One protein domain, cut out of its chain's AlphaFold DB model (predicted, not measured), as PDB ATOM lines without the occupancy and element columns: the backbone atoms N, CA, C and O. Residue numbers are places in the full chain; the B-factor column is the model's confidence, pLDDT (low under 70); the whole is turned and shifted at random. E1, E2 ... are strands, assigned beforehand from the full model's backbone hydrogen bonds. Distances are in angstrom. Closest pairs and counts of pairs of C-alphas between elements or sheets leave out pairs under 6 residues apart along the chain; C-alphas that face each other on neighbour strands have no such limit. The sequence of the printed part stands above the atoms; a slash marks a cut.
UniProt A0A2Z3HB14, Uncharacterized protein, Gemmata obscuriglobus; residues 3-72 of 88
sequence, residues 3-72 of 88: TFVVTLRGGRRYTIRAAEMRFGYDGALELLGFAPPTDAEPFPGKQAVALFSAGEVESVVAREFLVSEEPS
ATOM      1  N   THR A   3      43.149  39.329   4.027       79.00
ATOM      2  CA  THR A   3      44.368  39.075   4.802       79.00
ATOM      3  C   THR A   3      45.567  39.530   3.983       79.00
ATOM      4  O   THR A   3      45.742  39.087   2.851       79.00
ATOM      5  N   PHE A   4      46.394  40.382   4.572       77.94
ATOM      6  CA  PHE A   4      47.611  40.927   3.988       77.94
ATOM      7  C   PHE A   4      48.821  40.373   4.734       77.94
ATOM      8  O   PHE A   4      48.824  40.319   5.963       77.94
ATOM      9  N   VAL A   5      49.854  39.972   3.993       79.94
ATOM     10  CA  VAL A   5      51.151  39.590   4.561       79.94
ATOM     11  C   VAL A   5      52.157  40.661   4.170       79.94
ATOM     12  O   VAL A   5      52.492  40.801   2.997       79.94
ATOM     13  N   VAL A   6      52.637  41.415   5.155       75.81
ATOM     14  CA  VAL A   6      53.608  42.494   4.961       75.81
ATOM     15  C   VAL A   6      54.961  42.021   5.466       75.81
ATOM     16  O   VAL A   6      55.101  41.654   6.630       75.81
ATOM     17  N   THR A   7      55.961  42.008   4.586       74.94
ATOM     18  CA  THR A   7      57.346  41.671   4.941       74.94
ATOM     19  C   THR A   7      58.207  42.918   4.820       74.94
ATOM     20  O   THR A   7      58.314  43.500   3.744       74.94
ATOM     21  N   LEU A   8      58.827  43.324   5.924       72.38
ATOM     22  CA  LEU A   8      59.731  44.464   5.962       72.38
ATOM     23  C   LEU A   8      61.151  44.080   5.570       72.38
ATOM     24  O   LEU A   8      61.587  42.945   5.769       72.38
ATOM     25  N   ARG A   9      61.916  45.074   5.106       67.75
ATOM     26  CA  ARG A   9      63.346  44.924   4.793       67.75
ATOM     27  C   ARG A   9      64.166  44.433   5.988       67.75
ATOM     28  O   ARG A   9      65.102  43.667   5.798       67.75
ATOM     29  N   GLY A  10      63.776  44.803   7.209       69.69
ATOM     30  CA  GLY A  10      64.385  44.304   8.447       69.69
ATOM     31  C   GLY A  10      64.077  42.838   8.783       69.69
ATOM     32  O   GLY A  10      64.420  42.391   9.873       69.69
ATOM     33  N   GLY A  11      63.393  42.095   7.906       67.19
ATOM     34  CA  GLY A  11      63.041  40.692   8.129       67.19
ATOM     35  C   GLY A  11      61.834  40.487   9.046       67.19
ATOM     36  O   GLY A  11      61.527  39.362   9.416       67.19
ATOM     37  N   ARG A  12      61.099  41.533   9.425       70.19
ATOM     38  CA  ARG A  12      59.858  41.355  10.199       70.19
ATOM     39  C   ARG A  12      58.687  41.072   9.275       70.19
ATOM     40  O   ARG A  12      58.541  41.744   8.253       70.19
ATOM     41  N   ARG A  13      57.855  40.100   9.644       78.19
ATOM     42  CA  ARG A  13      56.635  39.757   8.912       78.19
ATOM     43  C   ARG A  13      55.410  39.990   9.784       78.19
ATOM     44  O   ARG A  13      55.358  39.521  10.918       78.19
ATOM     45  N   TYR A  14      54.419  40.659   9.206       76.19
ATOM     46  CA  TYR A  14      53.130  40.928   9.827       76.19
ATOM     47  C   TYR A  14      52.022  40.324   8.976       76.19
ATOM     48  O   TYR A  14      51.960  40.566   7.769       76.19
ATOM     49  N   THR A  15      51.134  39.562   9.607       80.75
ATOM     50  CA  THR A  15      49.889  39.110   8.977       80.75
ATOM     51  C   THR A  15      48.746  39.945   9.527       80.75
ATOM     52  O   THR A  15      48.450  39.876  10.719       80.75
ATOM     53  N   ILE A  16      48.108  40.742   8.671       78.94
ATOM     54  CA  ILE A  16      47.118  41.741   9.079       78.94
ATOM     55  C   ILE A  16      45.814  41.519   8.333       78.94
ATOM     56  O   ILE A  16      45.797  41.339   7.116       78.94
ATOM     57  N   ARG A  17      44.696  41.559   9.056       81.19
ATOM     58  CA  ARG A  17      43.369  41.590   8.444       81.19
ATOM     59  C   ARG A  17      42.944  43.032   8.223       81.19
ATOM     60  O   ARG A  17      42.924  43.816   9.158       81.19
ATOM     61  N   ALA A  18      42.563  43.374   7.002       82.38
ATOM     62  CA  ALA A  18      42.066  44.705   6.679       82.38
ATOM     63  C   ALA A  18      40.970  44.627   5.608       82.38
ATOM     64  O   ALA A  18      40.733  43.585   4.990       82.38
ATOM     65  N   ALA A  19      40.234  45.714   5.424       86.19
ATOM     66  CA  ALA A  19      39.227  45.832   4.378       86.19
ATOM     67  C   ALA A  19      39.841  46.280   3.045       86.19
ATOM     68  O   ALA A  19      39.349  45.889   1.990       86.19
ATOM     69  N   GLU A  20      40.888  47.100   3.098       87.44
ATOM     70  CA  GLU A  20      41.508  47.729   1.936       87.44
ATOM     71  C   GLU A  20      42.990  48.006   2.204       87.44
ATOM     72  O   GLU A  20      43.410  48.148   3.353       87.44
ATOM     73  N   MET A  21      43.760  48.092   1.124       83.88
ATOM     74  CA  MET A  21      45.149  48.528   1.109       83.88
ATOM     75  C   MET A  21      45.254  49.778   0.234       83.88
ATOM     76  O   MET A  21      44.664  49.814  -0.848       83.88
ATOM     77  N   ARG A  22      46.001  50.783   0.689       87.00
ATOM     78  CA  ARG A  22      46.276  52.021  -0.045       87.00
ATOM     79  C   ARG A  22      47.763  52.327  -0.053       87.00
ATOM     80  O   ARG A  22      48.457  52.072   0.925       87.00
ATOM     81  N   PHE A  23      48.217  52.915  -1.152       78.81
ATOM     82  CA  PHE A  23      49.549  53.495  -1.260       78.81
ATOM     83  C   PHE A  23      49.431  55.014  -1.159       78.81
ATOM     84  O   PHE A  23      48.713  55.635  -1.947       78.81
ATOM     85  N   GLY A  24      50.101  55.589  -0.166       71.81
ATOM     86  CA  GLY A  24      50.227  57.026   0.019       71.81
ATOM     87  C   GLY A  24      51.172  57.649  -1.008       71.81
ATOM     88  O   GLY A  24      52.049  56.989  -1.569       71.81
ATOM     89  N   TYR A  25      51.000  58.950  -1.255       62.28
ATOM     90  CA  TYR A  25      51.879  59.724  -2.145       62.28
ATOM     91  C   TYR A  25      53.315  59.863  -1.610       62.28
ATOM     92  O   TYR A  25      54.225  60.188  -2.366       62.28
ATOM     93  N   ASP A  26      53.513  59.611  -0.321       70.50
ATOM     94  CA  ASP A  26      54.790  59.577   0.393       70.50
ATOM     95  C   ASP A  26      55.499  58.211   0.317       70.50
ATOM     96  O   ASP A  26      56.599  58.054   0.846       70.50
ATOM     97  N   GLY A  27      54.903  57.226  -0.362       71.06
ATOM     98  CA  GLY A  27      55.429  55.863  -0.428       71.06
ATOM     99  C   GLY A  27      55.089  55.015   0.799       71.06
ATOM    100  O   GLY A  27      55.643  53.922   0.945       71.06
ATOM    101  N   ALA A  28      54.184  55.485   1.663       79.06
ATOM    102  CA  ALA A  28      53.659  54.688   2.756       79.06
ATOM    103  C   ALA A  28      52.598  53.688   2.268       79.06
ATOM    104  O   ALA A  28      51.820  53.944   1.345       79.06
ATOM    105  N   LEU A  29      52.564  52.524   2.908       82.06
ATOM    106  CA  LEU A  29      51.530  51.515   2.747       82.06
ATOM    107  C   LEU A  29      50.563  51.611   3.926       82.06
ATOM    108  O   LEU A  29      50.936  51.324   5.065       82.06
ATOM    109  N   GLU A  30      49.313  51.948   3.634       86.31
ATOM    110  CA  GLU A  30      48.228  51.995   4.608       86.31
ATOM    111  C   GLU A  30      47.319  50.779   4.450       86.31
ATOM    112  O   GLU A  30      46.814  50.483   3.364       86.31
ATOM    113  N   LEU A  31      47.052  50.091   5.555       84.88
ATOM    114  CA  LEU A  31      45.984  49.105   5.634       84.88
ATOM    115  C   LEU A  31      44.806  49.724   6.369       84.88
ATOM    116  O   LEU A  31      44.944  50.211   7.490       84.88
ATOM    117  N   LEU A  32      43.638  49.681   5.736       84.81
ATOM    118  CA  LEU A  32      42.409  50.263   6.246       84.81
ATOM    119  C   LEU A  32      41.429  49.165   6.661       84.81
ATOM    120  O   LEU A  32      41.084  48.295   5.860       84.81
ATOM    121  N   GLY A  33      40.937  49.219   7.891       82.69
ATOM    122  CA  GLY A  33      39.945  48.299   8.442       82.69
ATOM    123  C   GLY A  33      38.715  49.036   8.955       82.69
ATOM    124  O   GLY A  33      38.744  50.239   9.199       82.69
ATOM    125  N   PHE A  34      37.613  48.312   9.108       78.12
ATOM    126  CA  PHE A  34      36.515  48.786   9.946       78.12
ATOM    127  C   PHE A  34      36.885  48.444  11.377       78.12
ATOM    128  O   PHE A  34      37.201  47.282  11.616       78.12
ATOM    129  N   ALA A  35      36.864  49.415  12.290       65.56
ATOM    130  CA  ALA A  35      37.083  49.143  13.706       65.56
ATOM    131  C   ALA A  35      36.131  48.025  14.182       65.56
ATOM    132  O   ALA A  35      35.009  47.922  13.664       65.56
ATOM    133  N   PRO A  36      36.554  47.159  15.123       60.78
ATOM    134  CA  PRO A  36      35.626  46.214  15.721       60.78
ATOM    135  C   PRO A  36      34.436  46.986  16.311       60.78
ATOM    136  O   PRO A  36      34.620  48.104  16.795       60.78
ATOM    137  N   PRO A  37      33.217  46.424  16.269       57.81
ATOM    138  CA  PRO A  37      32.069  47.052  16.902       57.81
ATOM    139  C   PRO A  37      32.332  47.140  18.408       57.81
ATOM    140  O   PRO A  37      32.244  46.146  19.125       57.81
ATOM    141  N   THR A  38      32.725  48.318  18.877       59.22
ATOM    142  CA  THR A  38      32.764  48.669  20.295       59.22
ATOM    143  C   THR A  38      31.392  49.179  20.724       59.22
ATOM    144  O   THR A  38      30.615  49.624  19.885       59.22
ATOM    145  N   ASP A  39      31.097  49.181  22.025       56.31
ATOM    146  CA  ASP A  39      29.859  49.786  22.552       56.31
ATOM    147  C   ASP A  39      29.782  51.313  22.321       56.31
ATOM    148  O   ASP A  39      28.722  51.919  22.463       56.31
ATOM    149  N   ALA A  40      30.902  51.948  21.953       55.69
ATOM    150  CA  ALA A  40      30.937  53.314  21.439       55.69
ATOM    151  C   ALA A  40      30.511  53.329  19.964       55.69
ATOM    152  O   ALA A  40      30.963  52.474  19.202       55.69
ATOM    153  N   GLU A  41      29.652  54.289  19.591       52.78
ATOM    154  CA  GLU A  41      28.979  54.373  18.287       52.78
ATOM    155  C   GLU A  41      29.844  53.889  17.109       52.78
ATOM    156  O   GLU A  41      30.991  54.329  16.967       52.78
ATOM    157  N   PRO A  42      29.310  53.012  16.236       53.16
ATOM    158  CA  PRO A  42      30.065  52.483  15.115       53.16
ATOM    159  C   PRO A  42      30.465  53.636  14.200       53.16
ATOM    160  O   PRO A  42      29.627  54.232  13.523       53.16
ATOM    161  N   PHE A  43      31.759  53.948  14.165       56.31
ATOM    162  CA  PHE A  43      32.284  54.895  13.199       56.31
ATOM    163  C   PHE A  43      32.059  54.297  11.800       56.31
ATOM    164  O   PHE A  43      32.588  53.222  11.510       56.31
ATOM    165  N   PRO A  44      31.278  54.936  10.909       58.84
ATOM    166  CA  PRO A  44      30.852  54.312   9.652       58.84
ATOM    167  C   PRO A  44      31.976  54.228   8.600       58.84
ATOM    168  O   PRO A  44      31.762  53.739   7.492       58.84
ATOM    169  N   GLY A  45      33.172  54.729   8.924       73.19
ATOM    170  CA  GLY A  45      34.308  54.837   8.017       73.19
ATOM    171  C   GLY A  45      35.387  53.781   8.245       73.19
ATOM    172  O   GLY A  45      35.581  53.275   9.348       73.19
ATOM    173  N   LYS A  46      36.144  53.501   7.180       79.12
ATOM    174  CA  LYS A  46      37.404  52.759   7.273       79.12
ATOM    175  C   LYS A  46      38.451  53.620   7.992       79.12
ATOM    176  O   LYS A  46      38.571  54.805   7.690       79.12
ATOM    177  N   GLN A  47      39.214  53.021   8.897       78.81
ATOM    178  CA  GLN A  47      40.304  53.654   9.641       78.81
ATOM    179  C   GLN A  47      41.621  52.922   9.373       78.81
ATOM    180  O   GLN A  47      41.611  51.736   9.037       78.81
ATOM    181  N   ALA A  48      42.750  53.614   9.520       76.25
ATOM    182  CA  ALA A  48      44.066  52.992   9.413       76.25
ATOM    183  C   ALA A  48      44.289  52.002  10.563       76.25
ATOM    184  O   ALA A  48      44.236  52.370  11.733       76.25
ATOM    185  N   VAL A  49      44.528  50.739  10.213       78.56
ATOM    186  CA  VAL A  49      44.846  49.661  11.162       78.56
ATOM    187  C   VAL A  49      46.342  49.353  11.192       78.56
ATOM    188  O   VAL A  49      46.849  48.891  12.215       78.56
ATOM    189  N   ALA A  50      47.059  49.644  10.102       76.75
ATOM    190  CA  ALA A  50      48.516  49.588  10.050       76.75
ATOM    191  C   ALA A  50      49.085  50.551   9.002       76.75
ATOM    192  O   ALA A  50      48.476  50.754   7.950       76.75
ATOM    193  N   LEU A  51      50.265  51.090   9.301       79.50
ATOM    194  CA  LEU A  51      51.028  52.002   8.458       79.50
ATOM    195  C   LEU A  51      52.480  51.524   8.373       79.50
ATOM    196  O   LEU A  51      53.138  51.302   9.397       79.50
ATOM    197  N   PHE A  52      52.981  51.394   7.149       78.81
ATOM    198  CA  PHE A  52      54.361  51.015   6.872       78.81
ATOM    199  C   PHE A  52      55.014  52.051   5.974       78.81
ATOM    200  O   PHE A  52      54.461  52.396   4.936       78.81
ATOM    201  N   SER A  53      56.218  52.480   6.323       75.75
ATOM    202  CA  SER A  53      57.000  53.420   5.522       75.75
ATOM    203  C   SER A  53      58.344  52.794   5.200       75.75
ATOM    204  O   SER A  53      59.016  52.299   6.098       75.75
ATOM    205  N   ALA A  54      58.690  52.734   3.912       64.12
ATOM    206  CA  ALA A  54      60.003  52.408   3.336       64.12
ATOM    207  C   ALA A  54      61.009  51.576   4.184       64.12
ATOM    208  O   ALA A  54      62.205  51.870   4.200       64.12
ATOM    209  N   GLY A  55      60.569  50.479   4.812       56.41
ATOM    210  CA  GLY A  55      61.424  49.566   5.587       56.41
ATOM    211  C   GLY A  55      61.101  49.442   7.079       56.41
ATOM    212  O   GLY A  55      61.614  48.513   7.704       56.41
ATOM    213  N   GLU A  56      60.223  50.282   7.624       62.69
ATOM    214  CA  GLU A  56      59.840  50.312   9.038       62.69
ATOM    215  C   GLU A  56      58.316  50.245   9.237       62.69
ATOM    216  O   GLU A  56      57.520  50.604   8.365       62.69
ATOM    217  N   VAL A  57      57.904  49.735  10.402       62.41
ATOM    218  CA  VAL A  57      56.523  49.874  10.880       62.41
ATOM    219  C   VAL A  57      56.426  51.225  11.563       62.41
ATOM    220  O   VAL A  57      57.060  51.411  12.601       62.41
ATOM    221  N   GLU A  58      55.611  52.130  11.035       61.66
ATOM    222  CA  GLU A  58      55.345  53.392  11.727       61.66
ATOM    223  C   GLU A  58      54.268  53.208  12.799       61.66
ATOM    224  O   GLU A  58      54.391  53.729  13.904       61.66
ATOM    225  N   SER A  59      53.228  52.413  12.513       58.16
ATOM    226  CA  SER A  59      52.237  52.028  13.521       58.16
ATOM    227  C   SER A  59      51.448  50.769  13.142       58.16
ATOM    228  O   SER A  59      51.095  50.555  11.985       58.16
ATOM    229  N   VAL A  60      51.123  49.938  14.138       60.47
ATOM    230  CA  VAL A  60      50.031  48.949  14.070       60.47
ATOM    231  C   VAL A  60      49.062  49.330  15.176       60.47
ATOM    232  O   VAL A  60      49.374  49.184  16.356       60.47
ATOM    233  N   VAL A  61      47.924  49.906  14.798       58.06
ATOM    234  CA  VAL A  61      47.067  50.661  15.726       58.06
ATOM    235  C   VAL A  61      46.080  49.753  16.467       58.06
ATOM    236  O   VAL A  61      45.571  50.131  17.517       58.06
ATOM    237  N   ALA A  62      45.853  48.526  15.995       56.84
ATOM    238  CA  ALA A  62      44.823  47.662  16.561       56.84
ATOM    239  C   ALA A  62      45.246  46.181  16.568       56.84
ATOM    240  O   ALA A  62      45.341  45.526  15.524       56.84
ATOM    241  N   ARG A  63      45.514  45.649  17.773       57.25
ATOM    242  CA  ARG A  63      45.942  44.254  18.017       57.25
ATOM    243  C   ARG A  63      44.938  43.234  17.482       57.25
ATOM    244  O   ARG A  63      45.333  42.139  17.110       57.25
ATOM    245  N   GLU A  64      43.664  43.593  17.416       61.69
ATOM    246  CA  GLU A  64      42.584  42.762  16.886       61.69
ATOM    247  C   GLU A  64      42.699  42.469  15.377       61.69
ATOM    248  O   GLU A  64      42.136  41.481  14.900       61.69
ATOM    249  N   PHE A  65      43.449  43.282  14.624       58.41
ATOM    250  CA  PHE A  65      43.722  43.043  13.202       58.41
ATOM    251  C   PHE A  65      45.059  42.345  12.962       58.41
ATOM    252  O   PHE A  65      45.285  41.841  11.859       58.41
ATOM    253  N   LEU A  66      45.927  42.283  13.976       62.81
ATOM    254  CA  LEU A  66      47.199  41.577  13.920       62.81
ATOM    255  C   LEU A  66      46.968  40.087  14.189       62.81
ATOM    256  O   LEU A  66      46.680  39.671  15.307       62.81
ATOM    257  N   VAL A  67      47.101  39.273  13.147       67.69
ATOM    258  CA  VAL A  67      46.937  37.816  13.242       67.69
ATOM    259  C   VAL A  67      48.203  37.168  13.791       67.69
ATOM    260  O   VAL A  67      48.127  36.266  14.621       67.69
ATOM    261  N   SER A  68      49.365  37.622  13.324       68.81
ATOM    262  CA  SER A  68      50.661  37.167  13.814       68.81
ATOM    263  C   SER A  68      51.751  38.203  13.551       68.81
ATOM    264  O   SER A  68      51.727  38.916  12.542       68.81
ATOM    265  N   GLU A  69      52.715  38.247  14.467       68.38
ATOM    266  CA  GLU A  69      54.004  38.915  14.316       68.38
ATOM    267  C   GLU A  69      55.088  37.854  14.500       68.38
ATOM    268  O   GLU A  69      55.158  37.200  15.541       68.38
ATOM    269  N   GLU A  70      55.913  37.657  13.475       72.94
ATOM    270  CA  GLU A  70      56.992  36.672  13.501       72.94
ATOM    271  C   GLU A  70      58.338  37.374  13.278       72.94
ATOM    272  O   GLU A  70      58.499  38.093  12.279       72.94
ATOM    273  N   PRO A  71      59.340  37.155  14.153       60.22
ATOM    274  CA  PRO A  71      60.715  37.457  13.799       60.22
ATOM    275  C   PRO A  71      61.116  36.485  12.688       60.22
ATOM    276  O   PRO A  71      61.174  35.277  12.911       60.22
ATOM    277  N   SER A  72      61.371  36.985  11.481       55.03
ATOM    278  CA  SER A  72      61.997  36.172  10.441       55.03
ATOM    279  C   SER A  72      63.455  36.590  10.286       55.03
ATOM    280  O   SER A  72      63.798  37.762  10.458       55.03
TER     281      SER A  72
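What this domain is: This is residues 3 to 72 of the 88 residues of an uncharacterized protein of Gemmata obscuriglobus (UniProt A0A2Z3HB14). This is a small two-layer sandwich, with a sheet of four strands, E3 to E6, partly face to face with a sheet of three, E1, E2 and E7; the strands of one sheet stand at 30 degrees to those of the other. The link between E4 and E5, residues 34 to 46, reaches away from one end of it as a long loop. The printed part has 70 residues, with seven named strands in the order E1 to E7 along the chain and no named helix, and its class is all strand. Both sheets are antiparallel, ordered E3 - E4 - E5 - E6 and E1 - E2 - E7. The whole is compact, with a radius of gyration of the C-alphas of 12.4 A and spans of 38 by 28 by 17 A.

How they stand to each other: Begin at the larger sheet: E3, residues 20 to 23, E4, residues 28 to 33, E5, residues 47 to 53, and E6, residues 56 to 60, form a meander, each strand the antiparallel neighbour of the one before. Each successive pair is a hairpin. Look for N 22 and O 30 at 2.8 A between E3 and E4, N 31 and O 50 at 2.9 A between E4 and E5, and N 51 and O 59 at 2.9 A between E5 and E6. The sheet is twisted, with C-alphas up to 4.0 A off its best plane. In the other sheet, E2, residues 12 to 18, is the inner strand. It forms a hairpin with E1, residues 3 to 7, where N 6 and O 14 are 2.8 A apart; its other neighbour is E7, residues 66 to 71, with N 15 and O 68 at 3.1 A. The parts of the two sheets that face each other are 10.4 A centre to centre. Between the sheets, the closest C-alphas of E2 and E4 are those of Ala 18 and Gly 33, 4.5 A apart. E2 and E6 are near each other, while E5 and E7 are apart.

Where its parts are: Find C-alpha 47 at (40.304, 53.654, 9.641); from there E5 runs 17.2 A to C-alpha 53. E4 is 16.2 A long, E6 11.1 A and E3 10.4 A. E2 runs 18.4 A from C-alpha 12 at (59.858, 41.355, 10.199), E1 is 13.2 A, and E7 runs 14.1 A to C-alpha 71 at (60.715, 37.457, 13.799).

The domain as a whole: The two C-alphas farthest apart, those of Glu 41 and Ser 72, are 38.5 A apart. The printed part has no cut. The link E4 to E5 is long, 13 residues; the other links are tight. Mean pLDDT of the printed part is 70.5, with 32 residues under 70, among them residues 35 to 44 and 54 to 69.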